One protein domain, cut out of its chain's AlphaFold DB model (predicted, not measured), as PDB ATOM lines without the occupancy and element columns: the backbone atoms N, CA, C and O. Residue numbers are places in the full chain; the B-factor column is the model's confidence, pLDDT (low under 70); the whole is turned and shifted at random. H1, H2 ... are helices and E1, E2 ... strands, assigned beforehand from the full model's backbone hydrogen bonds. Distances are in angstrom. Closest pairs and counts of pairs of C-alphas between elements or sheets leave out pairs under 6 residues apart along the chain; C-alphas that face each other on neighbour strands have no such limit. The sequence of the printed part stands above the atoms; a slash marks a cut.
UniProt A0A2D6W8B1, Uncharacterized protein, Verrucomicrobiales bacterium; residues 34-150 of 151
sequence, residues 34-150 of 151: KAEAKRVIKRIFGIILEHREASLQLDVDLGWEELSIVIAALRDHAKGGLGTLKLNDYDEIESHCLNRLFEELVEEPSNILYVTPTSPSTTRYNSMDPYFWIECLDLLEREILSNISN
ATOM      1  N   LYS A  34     -14.182  37.094  64.209       88.75
ATOM      2  CA  LYS A  34     -15.055  36.032  63.678       88.75
ATOM      3  C   LYS A  34     -16.535  36.420  63.691       88.75
ATOM      4  O   LYS A  34     -17.241  36.168  62.718       88.75
ATOM      5  N   ALA A  35     -17.026  36.977  64.799       87.56
ATOM      6  CA  ALA A  35     -18.420  37.404  64.890       87.56
ATOM      7  C   ALA A  35     -18.704  38.576  63.944       87.56
ATOM      8  O   ALA A  35     -19.748  38.592  63.294       87.56
ATOM      9  N   GLU A  36     -17.754  39.502  63.825       87.81
ATOM     10  CA  GLU A  36     -17.881  40.638  62.919       87.81
ATOM     11  C   GLU A  36     -17.853  40.198  61.453       87.81
ATOM     12  O   GLU A  36     -18.719  40.607  60.684       87.81
ATOM     13  N   ALA A  37     -16.964  39.270  61.082       90.94
ATOM     14  CA  ALA A  37     -16.948  38.694  59.739       90.94
ATOM     15  C   ALA A  37     -18.298  38.043  59.418       90.94
ATOM     16  O   ALA A  37     -18.888  38.306  58.376       90.94
ATOM     17  N   LYS A  38     -18.863  37.275  60.360       91.31
ATOM     18  CA  LYS A  38     -20.192  36.675  60.195       91.31
ATOM     19  C   LYS A  38     -21.296  37.724  60.012       91.31
ATOM     20  O   LYS A  38     -22.208  37.505  59.217       91.31
ATOM     21  N   ARG A  39     -21.248  38.845  60.744       90.06
ATOM     22  CA  ARG A  39     -22.200  39.959  60.591       90.06
ATOM     23  C   ARG A  39     -22.109  40.554  59.189       90.06
ATOM     24  O   ARG A  39     -23.139  40.715  58.536       90.06
ATOM     25  N   VAL A  40     -20.890  40.857  58.750       91.12
ATOM     26  CA  VAL A  40     -20.593  41.446  57.443       91.12
ATOM     27  C   VAL A  40     -21.049  40.514  56.318       91.12
ATOM     28  O   VAL A  40     -21.866  40.917  55.495       91.12
ATOM     29  N   ILE A  41     -20.625  39.249  56.341       93.25
ATOM     30  CA  ILE A  41     -20.999  38.230  55.348       93.25
ATOM     31  C   ILE A  41     -22.517  38.074  55.280       93.25
ATOM     32  O   ILE A  41     -23.086  38.119  54.195       93.25
ATOM     33  N   LYS A  42     -23.199  37.966  56.430       92.12
ATOM     34  CA  LYS A  42     -24.666  37.855  56.470       92.12
ATOM     35  C   LYS A  42     -25.347  39.041  55.786       92.12
ATOM     36  O   LYS A  42     -26.358  38.852  55.113       92.12
ATOM     37  N   ARG A  43     -24.826  40.254  55.982       92.81
ATOM     38  CA  ARG A  43     -25.377  41.467  55.372       92.81
ATOM     39  C   ARG A  43     -25.165  41.480  53.859       92.81
ATOM     40  O   ARG A  43     -26.139  41.676  53.142       92.81
ATOM     41  N   ILE A  44     -23.943  41.208  53.394       94.06
ATOM     42  CA  ILE A  44     -23.615  41.125  51.959       94.06
ATOM     43  C   ILE A  44     -24.469  40.060  51.274       94.06
ATOM     44  O   ILE A  44     -25.051  40.303  50.222       94.06
ATOM     45  N   PHE A  45     -24.578  38.884  51.891       93.75
ATOM     46  CA  PHE A  45     -25.351  37.779  51.345       93.75
ATOM     47  C   PHE A  45     -26.837  38.132  51.203       93.75
ATOM     48  O   PHE A  45     -27.447  37.771  50.204       93.75
ATOM     49  N   GLY A  46     -27.406  38.880  52.156       94.25
ATOM     50  CA  GLY A  46     -28.772  39.397  52.043       94.25
ATOM     51  C   GLY A  46     -28.971  40.271  50.803       94.25
ATOM     52  O   GLY A  46     -29.889  40.018  50.035       94.25
ATOM     53  N   ILE A  47     -28.060  41.220  50.560       95.56
ATOM     54  CA  ILE A  47     -28.104  42.098  49.376       95.56
ATOM     55  C   ILE A  47     -27.990  41.270  48.088       95.56
ATOM     56  O   ILE A  47     -28.776  41.444  47.165       95.56
ATOM     57  N   ILE A  48     -27.062  40.310  48.039       95.25
ATOM     58  CA  ILE A  48     -26.908  39.414  46.883       95.25
ATOM     59  C   ILE A  48     -28.203  38.639  46.595       95.25
ATOM     60  O   ILE A  48     -28.582  38.498  45.434       95.25
ATOM     61  N   LEU A  49     -28.878  38.127  47.628       95.00
ATOM     62  CA  LEU A  49     -30.140  37.406  47.455       95.00
ATOM     63  C   LEU A  49     -31.264  38.317  46.956       95.00
ATOM     64  O   LEU A  49     -31.985  37.927  46.045       95.00
ATOM     65  N   GLU A  50     -31.379  39.527  47.501       95.75
ATOM     66  CA  GLU A  50     -32.362  40.519  47.044       95.75
ATOM     67  C   GLU A  50     -32.154  40.857  45.557       95.75
ATOM     68  O   GLU A  50     -33.106  40.867  44.777       95.75
ATOM     69  N   HIS A  51     -30.899  41.043  45.133       96.06
ATOM     70  CA  HIS A  51     -30.547  41.289  43.729       96.06
ATOM     71  C   HIS A  51     -30.826  40.099  42.818       96.06
ATOM     72  O   HIS A  51     -31.315  40.286  41.703       96.06
ATOM     73  N   ARG A  52     -30.554  38.876  43.284       94.69
ATOM     74  CA  ARG A  52     -30.918  37.644  42.572       94.69
ATOM     75  C   ARG A  52     -32.416  37.583  42.325       94.69
ATOM     76  O   ARG A  52     -32.839  37.454  41.184       94.69
ATOM     77  N   GLU A  53     -33.216  37.728  43.378       95.25
ATOM     78  CA  GLU A  53     -34.676  37.667  43.277       95.25
ATOM     79  C   GLU A  53     -35.244  38.763  42.367       95.25
ATOM     80  O   GLU A  53     -36.145  38.496  41.571       95.25
ATOM     81  N   ALA A  54     -34.704  39.983  42.440       94.00
ATOM     82  CA  ALA A  54     -35.120  41.084  41.576       94.00
ATOM     83  C   ALA A  54     -34.768  40.835  40.098       94.00
ATOM     84  O   ALA A  54     -35.589  41.100  39.219       94.00
ATOM     85  N   SER A  55     -33.581  40.288  39.825       94.81
ATOM     86  CA  SER A  55     -33.085  40.055  38.460       94.81
ATOM     87  C   SER A  55     -33.850  38.950  37.727       94.81
ATOM     88  O   SER A  55     -34.018  39.031  36.511       94.81
ATOM     89  N   LEU A  56     -34.442  37.993  38.452       93.81
ATOM     90  CA  LEU A  56     -35.308  36.964  37.857       93.81
ATOM     91  C   LEU A  56     -36.523  37.552  37.122       93.81
ATOM     92  O   LEU A  56     -37.019  36.949  36.175       93.81
ATOM     93  N   GLN A  57     -37.011  38.733  37.518       92.88
ATOM     94  CA  GLN A  57     -38.111  39.408  36.810       92.88
ATOM     95  C   GLN A  57     -37.699  39.929  35.426       92.88
ATOM     96  O   GLN A  57     -38.564  40.237  34.605       92.88
ATOM     97  N   LEU A  58     -36.392  40.033  35.186       92.31
ATOM     98  CA  LEU A  58     -35.775  40.476  33.940       92.31
ATOM     99  C   LEU A  58     -35.225  39.302  33.116       92.31
ATOM    100  O   LEU A  58     -34.558  39.547  32.119       92.31
ATOM    101  N   ASP A  59     -35.508  38.056  33.521       92.94
ATOM    102  CA  ASP A  59     -34.948  36.828  32.929       92.94
ATOM    103  C   ASP A  59     -33.410  36.737  33.043       92.94
ATOM    104  O   ASP A  59     -32.751  36.086  32.240       92.94
ATOM    105  N   VAL A  60     -32.837  37.390  34.064       94.12
ATOM    106  CA  VAL A  60     -31.400  37.359  34.372       94.12
ATOM    107  C   VAL A  60     -31.153  36.475  35.594       94.12
ATOM    108  O   VAL A  60     -31.632  36.773  36.694       94.12
ATOM    109  N   ASP A  61     -30.369  35.410  35.417       93.25
ATOM    110  CA  ASP A  61     -29.924  34.535  36.505       93.25
ATOM    111  C   ASP A  61     -28.521  34.936  36.981       93.25
ATOM    112  O   ASP A  61     -27.533  34.793  36.266       93.25
ATOM    113  N   LEU A  62     -28.424  35.446  38.212       92.25
ATOM    114  CA  LEU A  62     -27.143  35.823  38.816       92.25
ATOM    115  C   LEU A  62     -26.501  34.613  39.505       92.25
ATOM    116  O   LEU A  62     -26.532  34.468  40.737       92.25
ATOM    117  N   GLY A  63     -25.911  33.743  38.692       92.44
ATOM    118  CA  GLY A  63     -25.212  32.529  39.089       92.44
ATOM    119  C   GLY A  63     -23.862  32.776  39.765       92.44
ATOM    120  O   GLY A  63     -23.560  33.845  40.296       92.44
ATOM    121  N   TRP A  64     -23.041  31.729  39.847       93.62
ATOM    122  CA  TRP A  64     -21.696  31.850  40.420       93.62
ATOM    123  C   TRP A  64     -20.751  32.649  39.520       93.62
ATOM    124  O   TRP A  64     -19.940  33.417  40.031       93.62
ATOM    125  N   GLU A  65     -20.856  32.469  38.206       93.38
ATOM    126  CA  GLU A  65     -20.000  33.137  37.228       93.38
ATOM    127  C   GLU A  65     -20.122  34.661  37.368       93.38
ATOM    128  O   GLU A  65     -19.130  35.348  37.628       93.38
ATOM    129  N   GLU A  66     -21.359  35.141  37.413       95.19
ATOM    130  CA  GLU A  66     -21.760  36.530  37.629       95.19
ATOM    131  C   GLU A  66     -21.242  37.076  38.964       95.19
ATOM    132  O   GLU A  66     -20.579  38.118  39.031       95.19
ATOM    133  N   LEU A  67     -21.513  36.359  40.060       95.19
ATOM    134  CA  LEU A  67     -21.101  36.801  41.391       95.19
ATOM    135  C   LEU A  67     -19.582  36.832  41.549       95.19
ATOM    136  O   LEU A  67     -19.059  37.703  42.245       95.19
ATOM    137  N   SER A  68     -18.859  35.917  40.903       96.38
ATOM    138  CA  SER A  68     -17.400  35.888  40.958       96.38
ATOM    139  C   SER A  68     -16.784  37.163  40.368       96.38
ATOM    140  O   SER A  68     -15.799  37.676  40.908       96.38
ATOM    141  N   ILE A  69     -17.410  37.737  39.330       97.44
ATOM    142  CA  ILE A  69     -16.994  39.001  38.709       97.44
ATOM    143  C   ILE A  69     -17.175  40.158  39.695       97.44
ATOM    144  O   ILE A  69     -16.250  40.951  39.894       97.44
ATOM    145  N   VAL A  70     -18.326  40.221  40.369       97.44
ATOM    146  CA  VAL A  70     -18.614  41.256  41.375       97.44
ATOM    147  C   VAL A  70     -17.663  41.149  42.567       97.44
ATOM    148  O   VAL A  70     -17.076  42.147  42.982       97.44
ATOM    149  N   ILE A  71     -17.435  39.943  43.094       96.62
ATOM    150  CA  ILE A  71     -16.504  39.725  44.212       96.62
ATOM    151  C   ILE A  71     -15.075  40.120  43.808       96.62
ATOM    152  O   ILE A  71     -14.360  40.752  44.592       96.62
ATOM    153  N   ALA A  72     -14.640  39.796  42.587       97.12
ATOM    154  CA  ALA A  72     -13.331  40.202  42.080       97.12
ATOM    155  C   ALA A  72     -13.189  41.731  41.988       97.12
ATOM    156  O   ALA A  72     -12.162  42.271  42.410       97.12
ATOM    157  N   ALA A  73     -14.219  42.432  41.508       97.44
ATOM    158  CA  ALA A  73     -14.249  43.893  41.464       97.44
ATOM    159  C   ALA A  73     -14.241  44.523  42.866       97.44
ATOM    160  O   ALA A  73     -13.483  45.460  43.113       97.44
ATOM    161  N   LEU A  74     -14.993  43.971  43.822       96.06
ATOM    162  CA  LEU A  74     -14.973  44.429  45.216       96.06
ATOM    163  C   LEU A  74     -13.590  44.263  45.856       96.06
ATOM    164  O   LEU A  74     -13.137  45.147  46.582       96.06
ATOM    165  N   ARG A  75     -12.885  43.162  45.564       95.81
ATOM    166  CA  ARG A  75     -11.499  42.945  46.017       95.81
ATOM    167  C   ARG A  75     -10.522  43.945  45.404       95.81
ATOM    168  O   ARG A  75      -9.577  44.341  46.082       95.81
ATOM    169  N   ASP A  76     -10.701  44.309  44.136       96.25
ATOM    170  CA  ASP A  76      -9.892  45.343  43.483       96.25
ATOM    171  C   ASP A  76     -10.144  46.718  44.114       96.25
ATOM    172  O   ASP A  76      -9.203  47.373  44.566       96.25
ATOM    173  N   HIS A  77     -11.415  47.095  44.270       94.25
ATOM    174  CA  HIS A  77     -11.828  48.333  44.933       94.25
ATOM    175  C   HIS A  77     -11.272  48.431  46.364       94.25
ATOM    176  O   HIS A  77     -10.692  49.445  46.749       94.25
ATOM    177  N   ALA A  78     -11.341  47.342  47.137       92.00
ATOM    178  CA  ALA A  78     -10.768  47.264  48.483       92.00
ATOM    179  C   ALA A  78      -9.262  47.573  48.521       92.00
ATOM    180  O   ALA A  78      -8.762  48.141  49.489       92.00
ATOM    181  N   LYS A  79      -8.522  47.213  47.468       92.69
ATOM    182  CA  LYS A  79      -7.078  47.467  47.350       92.69
ATOM    183  C   LYS A  79      -6.756  48.890  46.873       92.69
ATOM    184  O   LYS A  79      -5.584  49.200  46.676       92.69
ATOM    185  N   GLY A  80      -7.766  49.746  46.701       90.88
ATOM    186  CA  GLY A  80      -7.634  51.092  46.141       90.88
ATOM    187  C   GLY A  80      -7.679  51.132  44.612       90.88
ATOM    188  O   GLY A  80      -7.308  52.148  44.025       90.88
ATOM    189  N   GLY A  81      -8.086  50.033  43.969       93.44
ATOM    190  CA  GLY A  81      -8.377  49.988  42.540       93.44
ATOM    191  C   GLY A  81      -9.718  50.640  42.197       93.44
ATOM    192  O   GLY A  81     -10.431  51.146  43.063       93.44
ATOM    193  N   LEU A  82     -10.065  50.626  40.911       92.75
ATOM    194  CA  LEU A  82     -11.328  51.195  40.429       92.75
ATOM    195  C   LEU A  82     -12.514  50.243  40.625       92.75
ATOM    196  O   LEU A  82     -13.652  50.698  40.589       92.75
ATOM    197  N   GLY A  83     -12.272  48.940  40.807       92.81
ATOM    198  CA  GLY A  83     -13.339  47.945  40.895       92.81
ATOM    199  C   GLY A  83     -14.077  47.736  39.572       92.81
ATOM    200  O   GLY A  83     -15.291  47.589  39.551       92.81
ATOM    201  N   THR A  84     -13.364  47.750  38.443       94.50
ATOM    202  CA  THR A  84     -13.991  47.584  37.124       94.50
ATOM    203  C   THR A  84     -14.467  46.145  36.905       94.50
ATOM    204  O   THR A  84     -13.666  45.207  36.934       94.50
ATOM    205  N   LEU A  85     -15.761  45.978  36.624       96.56
ATOM    206  CA  LEU A  85     -16.348  44.698  36.229       96.56
ATOM    207  C   LEU A  85     -15.917  44.324  34.801       96.56
ATOM    208  O   LEU A  85     -15.885  45.164  33.900       96.56
ATOM    209  N   LYS A  86     -15.587  43.049  34.582       95.19
ATOM    210  CA  LYS A  86     -15.240  42.510  33.260       95.19
ATOM    211  C   LYS A  86     -16.492  41.904  32.628       95.19
ATOM    212  O   LYS A  86     -16.815  40.765  32.930       95.19
ATOM    213  N   LEU A  87     -17.177  42.672  31.781       95.56
ATOM    214  CA  LEU A  87     -18.528  42.360  31.289       95.56
ATOM    215  C   LEU A  87     -18.601  42.124  29.769       95.56
ATOM    216  O   LEU A  87     -19.645  42.305  29.162       95.56
ATOM    217  N   ASN A  88     -17.487  41.760  29.129       92.44
ATOM    218  CA  ASN A  88     -17.404  41.696  27.661       92.44
ATOM    219  C   ASN A  88     -18.346  40.661  27.020       92.44
ATOM    220  O   ASN A  88     -18.651  40.788  25.837       92.44
ATOM    221  N   ASP A  89     -18.755  39.653  27.789       92.75
ATOM    222  CA  ASP A  89     -19.577  38.532  27.333       92.75
ATOM    223  C   ASP A  89     -21.050  38.654  27.773       92.75
ATOM    224  O   ASP A  89     -21.840  37.762  27.482       92.75
ATOM    225  N   TYR A  90     -21.417  39.754  28.442       94.50
ATOM    226  CA  TYR A  90     -22.751  39.993  29.000       94.50
ATOM    227  C   TYR A  90     -23.521  41.030  28.185       94.50
ATOM    228  O   TYR A  90     -22.936  41.986  27.661       94.50
ATOM    229  N   ASP A  91     -24.841  40.876  28.099       95.00
ATOM    230  CA  ASP A  91     -25.691  41.876  27.456       95.00
ATOM    231  C   ASP A  91     -25.868  43.143  28.317       95.00
ATOM    232  O   ASP A  91     -25.325  43.274  29.420       95.00
ATOM    233  N   GLU A  92     -26.588  44.140  27.793       95.62
ATOM    234  CA  GLU A  92     -26.787  45.421  28.482       95.62
ATOM    235  C   GLU A  92     -27.587  45.285  29.787       95.62
ATOM    236  O   GLU A  92     -27.329  46.023  30.741       95.62
ATOM    237  N   ILE A  93     -28.545  44.356  29.844       95.81
ATOM    238  CA  ILE A  93     -29.415  44.144  31.005       95.81
ATOM    239  C   ILE A  93     -28.629  43.412  32.090       95.81
ATOM    240  O   ILE A  93     -28.585  43.874  33.232       95.81
ATOM    241  N   GLU A  94     -27.944  42.331  31.729       96.19
ATOM    242  CA  GLU A  94     -27.062  41.588  32.629       96.19
ATOM    243  C   GLU A  94     -25.970  42.501  33.191       96.19
ATOM    244  O   GLU A  94     -25.768  42.590  34.407       96.19
ATOM    245  N   SER A  95     -25.322  43.271  32.315       96.94
ATOM    246  CA  SER A  95     -24.314  44.249  32.711       96.94
ATOM    247  C   SER A  95     -24.878  45.281  33.682       96.94
ATOM    248  O   SER A  95     -24.209  45.645  34.652       96.94
ATOM    249  N   HIS A  96     -26.102  45.762  33.457       96.44
ATOM    250  CA  HIS A  96     -26.753  46.702  34.362       96.44
ATOM    251  C   HIS A  96     -26.993  46.087  35.748       96.44
ATOM    252  O   HIS A  96     -26.635  46.710  36.750       96.44
ATOM    253  N   CYS A  97     -27.519  44.861  35.814       97.06
ATOM    254  CA  CYS A  97     -27.727  44.139  37.071       97.06
ATOM    255  C   CYS A  97     -26.418  43.970  37.860       97.06
ATOM    256  O   CYS A  97     -26.372  44.250  39.060       97.06
ATOM    257  N   LEU A  98     -25.328  43.583  37.190       97.75
ATOM    258  CA  LEU A  98     -24.022  43.385  37.827       97.75
ATOM    259  C   LEU A  98     -23.405  44.691  38.334       97.75
ATOM    260  O   LEU A  98     -22.890  44.730  39.455       97.75
ATOM    261  N   ASN A  99     -23.484  45.768  37.545       97.56
ATOM    262  CA  ASN A  99     -23.031  47.092  37.979       97.56
ATOM    263  C   ASN A  99     -23.825  47.571  39.193       97.56
ATOM    264  O   ASN A  99     -23.232  48.027  40.168       97.56
ATOM    265  N   ARG A 100     -25.152  47.408  39.173       97.00
ATOM    266  CA  ARG A 100     -26.006  47.845  40.277       97.00
ATOM    267  C   ARG A 100     -25.698  47.089  41.568       97.00
ATOM    268  O   ARG A 100     -25.606  47.716  42.623       97.00
ATOM    269  N   LEU A 101     -25.497  45.773  41.491       97.25
ATOM    270  CA  LEU A 101     -25.084  44.970  42.640       97.25
ATOM    271  C   LEU A 101     -23.719  45.423  43.181       97.25
ATOM    272  O   LEU A 101     -23.553  45.570  44.391       97.25
ATOM    273  N   PHE A 102     -22.742  45.668  42.303       97.56
ATOM    274  CA  PHE A 102     -21.428  46.168  42.709       97.56
ATOM    275  C   PHE A 102     -21.519  47.525  43.421       97.56
ATOM    276  O   PHE A 102     -20.982  47.662  44.520       97.56
ATOM    277  N   GLU A 103     -22.213  48.501  42.831       96.25
ATOM    278  CA  GLU A 103     -22.400  49.840  43.405       96.25
ATOM    279  C   GLU A 103     -23.018  49.769  44.801       96.25
ATOM    280  O   GLU A 103     -22.504  50.363  45.747       96.25
ATOM    281  N   GLU A 104     -24.085  48.986  44.954       96.00
ATOM    282  CA  GLU A 104     -24.775  48.853  46.233       96.00
ATOM    283  C   GLU A 104     -23.892  48.197  47.303       96.00
ATOM    284  O   GLU A 104     -23.880  48.630  48.455       96.00
ATOM    285  N   LEU A 105     -23.090  47.197  46.930       94.88
ATOM    286  CA  LEU A 105     -22.137  46.574  47.849       94.88
ATOM    287  C   LEU A 105     -20.962  47.495  48.204       94.88
ATOM    288  O   LEU A 105     -20.432  47.399  49.313       94.88
ATOM    289  N   VAL A 106     -20.560  48.397  47.303       92.62
ATOM    290  CA  VAL A 106     -19.566  49.436  47.602       92.62
ATOM    291  C   VAL A 106     -20.123  50.446  48.607       92.62
ATOM    292  O   VAL A 106     -19.422  50.795  49.560       92.62
ATOM    293  N   GLU A 107     -21.372  50.875  48.429       90.56
ATOM    294  CA  GLU A 107     -22.050  51.864  49.277       90.56
ATOM    295  C   GLU A 107     -22.558  51.296  50.616       90.56
ATOM    296  O   GLU A 107     -22.844  52.058  51.545       90.56
ATOM    297  N   GLU A 108     -22.652  49.971  50.753       89.38
ATOM    298  CA  GLU A 108     -23.161  49.315  51.957       89.38
ATOM    299  C   GLU A 108     -22.325  49.689  53.201       89.38
ATOM    300  O   GLU A 108     -21.115  49.447  53.243       89.38
ATOM    301  N   PRO A 109     -22.939  50.198  54.291       81.94
ATOM    302  CA  PRO A 109     -22.211  50.635  55.482       81.94
ATOM    303  C   PRO A 109     -21.295  49.578  56.099       81.94
ATOM    304  O   PRO A 109     -20.282  49.925  56.702       81.94
ATOM    305  N   SER A 110     -21.614  48.291  55.942       78.75
ATOM    306  CA  SER A 110     -20.768  47.192  56.421       78.75
ATOM    307  C   SER A 110     -19.440  47.053  55.663       78.75
ATOM    308  O   SER A 110     -18.543  46.405  56.184       78.75
ATOM    309  N   ASN A 111     -19.300  47.657  54.480       76.38
ATOM    310  CA  ASN A 111     -18.039  47.800  53.744       76.38
ATOM    311  C   ASN A 111     -17.206  48.994  54.260       76.38
ATOM    312  O   ASN A 111     -15.990  49.044  54.110       76.38
ATOM    313  N   ILE A 112     -17.854  49.962  54.911       77.69
ATOM    314  CA  ILE A 112     -17.237  51.234  55.314       77.69
ATOM    315  C   ILE A 112     -16.909  51.243  56.806       77.69
ATOM    316  O   ILE A 112     -15.923  51.858  57.214       77.69
ATOM    317  N   LEU A 113     -17.714  50.571  57.633       78.88
ATOM    318  CA  LEU A 113     -17.659  50.652  59.087       78.88
ATOM    319  C   LEU A 113     -17.722  49.271  59.750       78.88
ATOM    320  O   LEU A 113     -18.526  48.411  59.381       78.88
ATOM    321  N   TYR A 114     -16.939  49.108  60.813       79.62
ATOM    322  CA  TYR A 114     -17.119  48.048  61.804       79.62
ATOM    323  C   TYR A 114     -17.356  48.643  63.189       79.62
ATOM    324  O   TYR A 114     -17.064  49.814  63.456       79.62
ATOM    325  N   VAL A 115     -17.910  47.821  64.074       75.06
ATOM    326  CA  VAL A 115     -18.281  48.239  65.423       75.06
ATOM    327  C   VAL A 115     -17.268  47.721  66.440       75.06
ATOM    328  O   VAL A 115     -16.933  46.539  66.450       75.06
ATOM    329  N   THR A 116     -16.820  48.595  67.339       71.50
ATOM    330  CA  THR A 116     -16.009  48.221  68.505       71.50
ATOM    331  C   THR A 116     -16.737  48.624  69.788       71.50
ATOM    332  O   THR A 116     -17.107  49.796  69.925       71.50
ATOM    333  N   PRO A 117     -16.954  47.701  70.740       67.69
ATOM    334  CA  PRO A 117     -17.462  48.041  72.064       67.69
ATOM    335  C   PRO A 117     -16.500  48.997  72.776       67.69
ATOM    336  O   PRO A 117     -15.305  48.739  72.873       67.69
ATOM    337  N   THR A 118     -17.009  50.118  73.280       71.75
ATOM    338  CA  THR A 118     -16.233  51.050  74.121       71.75
ATOM    339  C   THR A 118     -16.633  50.971  75.590       71.75
ATOM    340  O   THR A 118     -15.869  51.371  76.464       71.75
ATOM    341  N   SER A 119     -17.821  50.436  75.880       70.06
ATOM    342  CA  SER A 119     -18.299  50.069  77.215       70.06
ATOM    343  C   SER A 119     -19.453  49.058  77.079       70.06
ATOM    344  O   SER A 119     -19.930  48.844  75.964       70.06
ATOM    345  N   PRO A 120     -19.983  48.475  78.175       71.88
ATOM    346  CA  PRO A 120     -21.123  47.551  78.111       71.88
ATOM    347  C   PRO A 120     -22.392  48.113  77.442       71.88
ATOM    348  O   PRO A 120     -23.281  47.345  77.090       71.88
ATOM    349  N   SER A 121     -22.497  49.437  77.285       74.56
ATOM    350  CA  SER A 121     -23.655  50.127  76.702       74.56
ATOM    351  C   SER A 121     -23.309  51.062  75.541       74.56
ATOM    352  O   SER A 121     -24.199  51.738  75.028       74.56
ATOM    353  N   THR A 122     -22.038  51.139  75.130       71.12
ATOM    354  CA  THR A 122     -21.603  52.059  74.071       71.12
ATOM    355  C   THR A 122     -20.722  51.364  73.053       71.12
ATOM    356  O   THR A 122     -19.873  50.534  73.384       71.12
ATOM    357  N   THR A 123     -20.912  51.747  71.800       75.06
ATOM    358  CA  THR A 123     -20.171  51.243  70.653       75.06
ATOM    359  C   THR A 123     -19.648  52.406  69.827       75.06
ATOM    360  O   THR A 123     -20.315  53.428  69.659       75.06
ATOM    361  N   ARG A 124     -18.433  52.247  69.309       76.25
ATOM    362  CA  ARG A 124     -17.804  53.161  68.359       76.25
ATOM    363  C   ARG A 124     -17.838  52.539  66.971       76.25
ATOM    364  O   ARG A 124     -17.588  51.344  66.827       76.25
ATOM    365  N   TYR A 125     -18.087  53.369  65.966       74.56
ATOM    366  CA  TYR A 125     -17.873  53.011  64.570       74.56
ATOM    367  C   TYR A 125     -16.444  53.359  64.172       74.56
ATOM    368  O   TYR A 125     -15.994  54.484  64.393       74.56
ATOM    369  N   ASN A 126     -15.742  52.395  63.597       79.62
ATOM    370  CA  ASN A 126     -14.405  52.575  63.053       79.62
ATOM    371  C   ASN A 126     -14.428  52.278  61.554       79.62
ATOM    372  O   ASN A 126     -15.173  51.404  61.112       79.62
ATOM    373  N   SER A 127     -13.608  52.991  60.783       82.31
ATOM    374  CA  SER A 127     -13.458  52.741  59.348       82.31
ATOM    375  C   SER A 127     -12.972  51.320  59.094       82.31
ATOM    376  O   SER A 127     -12.018  50.877  59.734       82.31
ATOM    377  N   MET A 128     -13.607  50.635  58.149       86.69
ATOM    378  CA  MET A 128     -13.274  49.274  57.756       86.69
ATOM    379  C   MET A 128     -11.804  49.158  57.367       86.69
ATOM    380  O   MET A 128     -11.266  49.979  56.622       86.69
ATOM    381  N   ASP A 129     -11.143  48.127  57.889       87.25
ATOM    382  CA  ASP A 129      -9.795  47.800  57.457       87.25
ATOM    383  C   ASP A 129      -9.856  47.038  56.123       87.25
ATOM    384  O   ASP A 129     -10.500  45.986  56.069       87.25
ATOM    385  N   PRO A 130      -9.183  47.509  55.055       89.56
ATOM    386  CA  PRO A 130      -9.262  46.870  53.743       89.56
ATOM    387  C   PRO A 130      -8.877  45.388  53.742       89.56
ATOM    388  O   PRO A 130      -9.474  44.597  53.016       89.56
ATOM    389  N   TYR A 131      -7.919  44.978  54.583       91.06
ATOM    390  CA  TYR A 131      -7.525  43.571  54.683       91.06
ATOM    391  C   TYR A 131      -8.608  42.720  55.340       91.06
ATOM    392  O   TYR A 131      -8.835  41.589  54.921       91.06
ATOM    393  N   PHE A 132      -9.295  43.258  56.349       91.31
ATOM    394  CA  PHE A 132     -10.423  42.561  56.960       91.31
ATOM    395  C   PHE A 132     -11.634  42.484  56.025       91.31
ATOM    396  O   PHE A 132     -12.305  41.455  55.981       91.31
ATOM    397  N   TRP A 133     -11.884  43.525  55.232       92.44
ATOM    398  CA  TRP A 133     -12.915  43.475  54.200       92.44
ATOM    399  C   TRP A 133     -12.630  42.386  53.156       92.44
ATOM    400  O   TRP A 133     -13.497  41.560  52.880       92.44
ATOM    401  N   ILE A 134     -11.396  42.312  52.646       94.12
ATOM    402  CA  ILE A 134     -10.975  41.247  51.721       94.12
ATOM    403  C   ILE A 134     -11.142  39.862  52.361       94.12
ATOM    404  O   ILE A 134     -11.655  38.956  51.712       94.12
ATOM    405  N   GLU A 135     -10.787  39.698  53.639       94.50
ATOM    406  CA  GLU A 135     -11.032  38.445  54.368       94.50
ATOM    407  C   GLU A 135     -12.524  38.080  54.406       94.50
ATOM    408  O   GLU A 135     -12.877  36.919  54.199       94.50
ATOM    409  N   CYS A 136     -13.412  39.053  54.626       94.38
ATOM    410  CA  CYS A 136     -14.857  38.819  54.593       94.38
ATOM    411  C   CYS A 136     -15.332  38.366  53.203       94.38
ATOM    412  O   CYS A 136     -16.151  37.451  53.119       94.38
ATOM    413  N   LEU A 137     -14.798  38.951  52.126       95.31
ATOM    414  CA  LEU A 137     -15.095  38.536  50.749       95.31
ATOM    415  C   LEU A 137     -14.601  37.110  50.458       95.31
ATOM    416  O   LEU A 137     -15.314  36.325  49.839       95.31
ATOM    417  N   ASP A 138     -13.415  36.747  50.947       95.69
ATOM    418  CA  ASP A 138     -12.865  35.396  50.795       95.69
ATOM    419  C   ASP A 138     -13.684  34.348  51.560       95.69
ATOM    420  O   ASP A 138     -13.850  33.218  51.096       95.69
ATOM    421  N   LEU A 139     -14.208  34.701  52.734       95.19
ATOM    422  CA  LEU A 139     -15.110  33.836  53.492       95.19
ATOM    423  C   LEU A 139     -16.474  33.696  52.801       95.19
ATOM    424  O   LEU A 139     -16.978  32.579  52.702       95.19
ATOM    425  N   LEU A 140     -17.033  34.794  52.285       94.38
ATOM    426  CA  LEU A 140     -18.281  34.791  51.518       94.38
ATOM    427  C   LEU A 140     -18.183  33.873  50.291       94.38
ATOM    428  O   LEU A 140     -19.051  33.028  50.087       94.38
ATOM    429  N   GLU A 141     -17.114  34.000  49.502       94.81
ATOM    430  CA  GLU A 141     -16.860  33.146  48.335       94.81
ATOM    431  C   GLU A 141     -16.838  31.659  48.716       94.81
ATOM    432  O   GLU A 141     -17.482  30.838  48.062       94.81
ATOM    433  N   ARG A 142     -16.164  31.300  49.817       94.25
ATOM    434  CA  ARG A 142     -16.138  29.912  50.308       94.25
ATOM    435  C   ARG A 142     -17.517  29.410  50.721       94.25
ATOM    436  O   ARG A 142     -17.842  28.262  50.427       94.25
ATOM    437  N   GLU A 143     -18.311  30.230  51.409       91.56
ATOM    438  CA  GLU A 143     -19.674  29.859  51.810       91.56
ATOM    439  C   GLU A 143     -20.571  29.633  50.586       91.56
ATOM    440  O   GLU A 143     -21.285  28.631  50.529       91.56
ATOM    441  N   ILE A 144     -20.480  30.499  49.573       89.44
ATOM    442  CA  ILE A 144     -21.222  30.352  48.314       89.44
ATOM    443  C   ILE A 144     -20.825  29.053  47.600       89.44
ATOM    444  O   ILE A 144     -21.692  28.233  47.294       89.44
ATOM    445  N   LEU A 145     -19.527  28.816  47.394       90.19
ATOM    446  CA  LEU A 145     -19.023  27.613  46.722       90.19
ATOM    447  C   LEU A 145     -19.373  26.324  47.477       90.19
ATOM    448  O   LEU A 145     -19.715  25.309  46.865       90.19
ATOM    449  N   SER A 146     -19.326  26.361  48.811       89.00
ATOM    450  CA  SER A 146     -19.737  25.232  49.647       89.00
ATOM    451  C   SER A 146     -21.227  24.933  49.512       89.00
ATOM    452  O   SER A 146     -21.611  23.769  49.578       89.00
ATOM    453  N   ASN A 147     -22.074  25.950  49.357       81.94
ATOM    454  CA  ASN A 147     -23.511  25.749  49.186       81.94
ATOM    455  C   ASN A 147     -23.846  25.189  47.801       81.94
ATOM    456  O   ASN A 147     -24.711  24.327  47.705       81.94
ATOM    457  N   ILE A 148     -23.123  25.611  46.760       78.94
ATOM    458  CA  ILE A 148     -23.269  25.074  45.398       78.94
ATOM    459  C   ILE A 148     -22.834  23.605  45.337       78.94
ATOM    460  O   ILE A 148     -23.507  22.790  44.726       78.94
ATOM    461  N   SER A 149     -21.737  23.242  46.008       69.69
ATOM    462  CA  SER A 149     -21.196  21.871  45.981       69.69
ATOM    463  C   SER A 149     -22.061  20.836  46.720       69.69
ATOM    464  O   SER A 149     -21.823  19.638  46.591       69.69
ATOM    465  N   ASN A 150     -23.012  21.292  47.541       59.28
ATOM    466  CA  ASN A 150     -23.911  20.449  48.335       59.28
ATOM    467  C   ASN A 150     -25.327  20.338  47.728       59.28
ATOM    468  O   ASN A 150     -26.198  19.735  48.362       59.28
TER     469      ASN A 150
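Overview. This is residues 34 to 150 of the 151 residues of an uncharacterized protein of Verrucomicrobiales bacterium (UniProt A0A2D6W8B1). Two pairs of antiparallel helices make two crossed layers, H1 beside H3 in one and H2 beside H5 in the other. A strand hairpin, E1 and E2, reaches out from one end, and the short helix H4 leads into it. The printed part has 117 residues with five named helices and two named strands, in the order H1 H2 H3 H4 E1 E2 H5; the class is mostly helix, and the two-stranded sheet, order E1 - E2, is antiparallel. The whole is compact, with a radius of gyration of the C-alphas of 15.2 A, and only just elongated, with spans of 50 by 33 by 23 A.

Arrangement. H1, residues 34 to 58, is the hub and touches three other helices. It touches H3, residues 92 to 107, closest at the C-alphas of His 51 and Leu 101, 6.7 A apart, at a shallow tilt of 26 degrees, opposite ways. With residues 37 to 45 alone it touches residues 135 to 140 of H5, residues 130 to 148; the closest C-alphas are those of Ala 37 and Cys 136, 5.6 A apart, and the tilt is a steep 58 degrees, the same way. With residues 40 to 43 alone it only just touches H4, residues 109 to 112, with 3 pairs of C-alphas within 8 A; the closest are those of Val 40 and Ser 110, 5.8 A apart. H2, residues 64 to 78, is only just apart from H1, at 8.4 A. H2 touches H3, closest at the C-alphas of Val 70 and Phe 102, 5.8 A apart, at a steep tilt of 42 degrees, the same way. H2 touches H5, closest at the C-alphas of Ala 78 and Pro 130, 5.5 A apart, at a shallow tilt of 8 degrees, opposite ways. H3 and H5 are apart. E1, residues 113 to 119, and E2, residues 122 to 127, form an antiparallel hairpin at 149 degrees, with N 114 and O 126 and also N 124 and O 116 within hydrogen-bond range, each 2.9 A. Every O i to N i+4 pair is within hydrogen-bond range in H2, H3 and H5, and 19 of 21 are in H1; H4 is too short for such a pair.

Along the chain. H1 begins at C-alpha 34, (-15.055, 36.032, 63.678), and measures 36.5 A from first to last C-alpha. H2 measures 20.5 A, H3 22.3 A and H4 5.0 A. E1 measures 18.1 A and E2 16.8 A. H5 measures 27.2 A and ends at C-alpha 148, (-23.269, 25.074, 45.398).

Size, cuts and confidence. The two C-alphas farthest apart are those of Asp 89 and Pro 120, 51.6 A. The printed part has no cut. The link from H2 to H3, residues 79 to 91, is long; the other links are tight. Mean pLDDT of the printed part is 90.1, and residues 117, 149 and 150 are under 70.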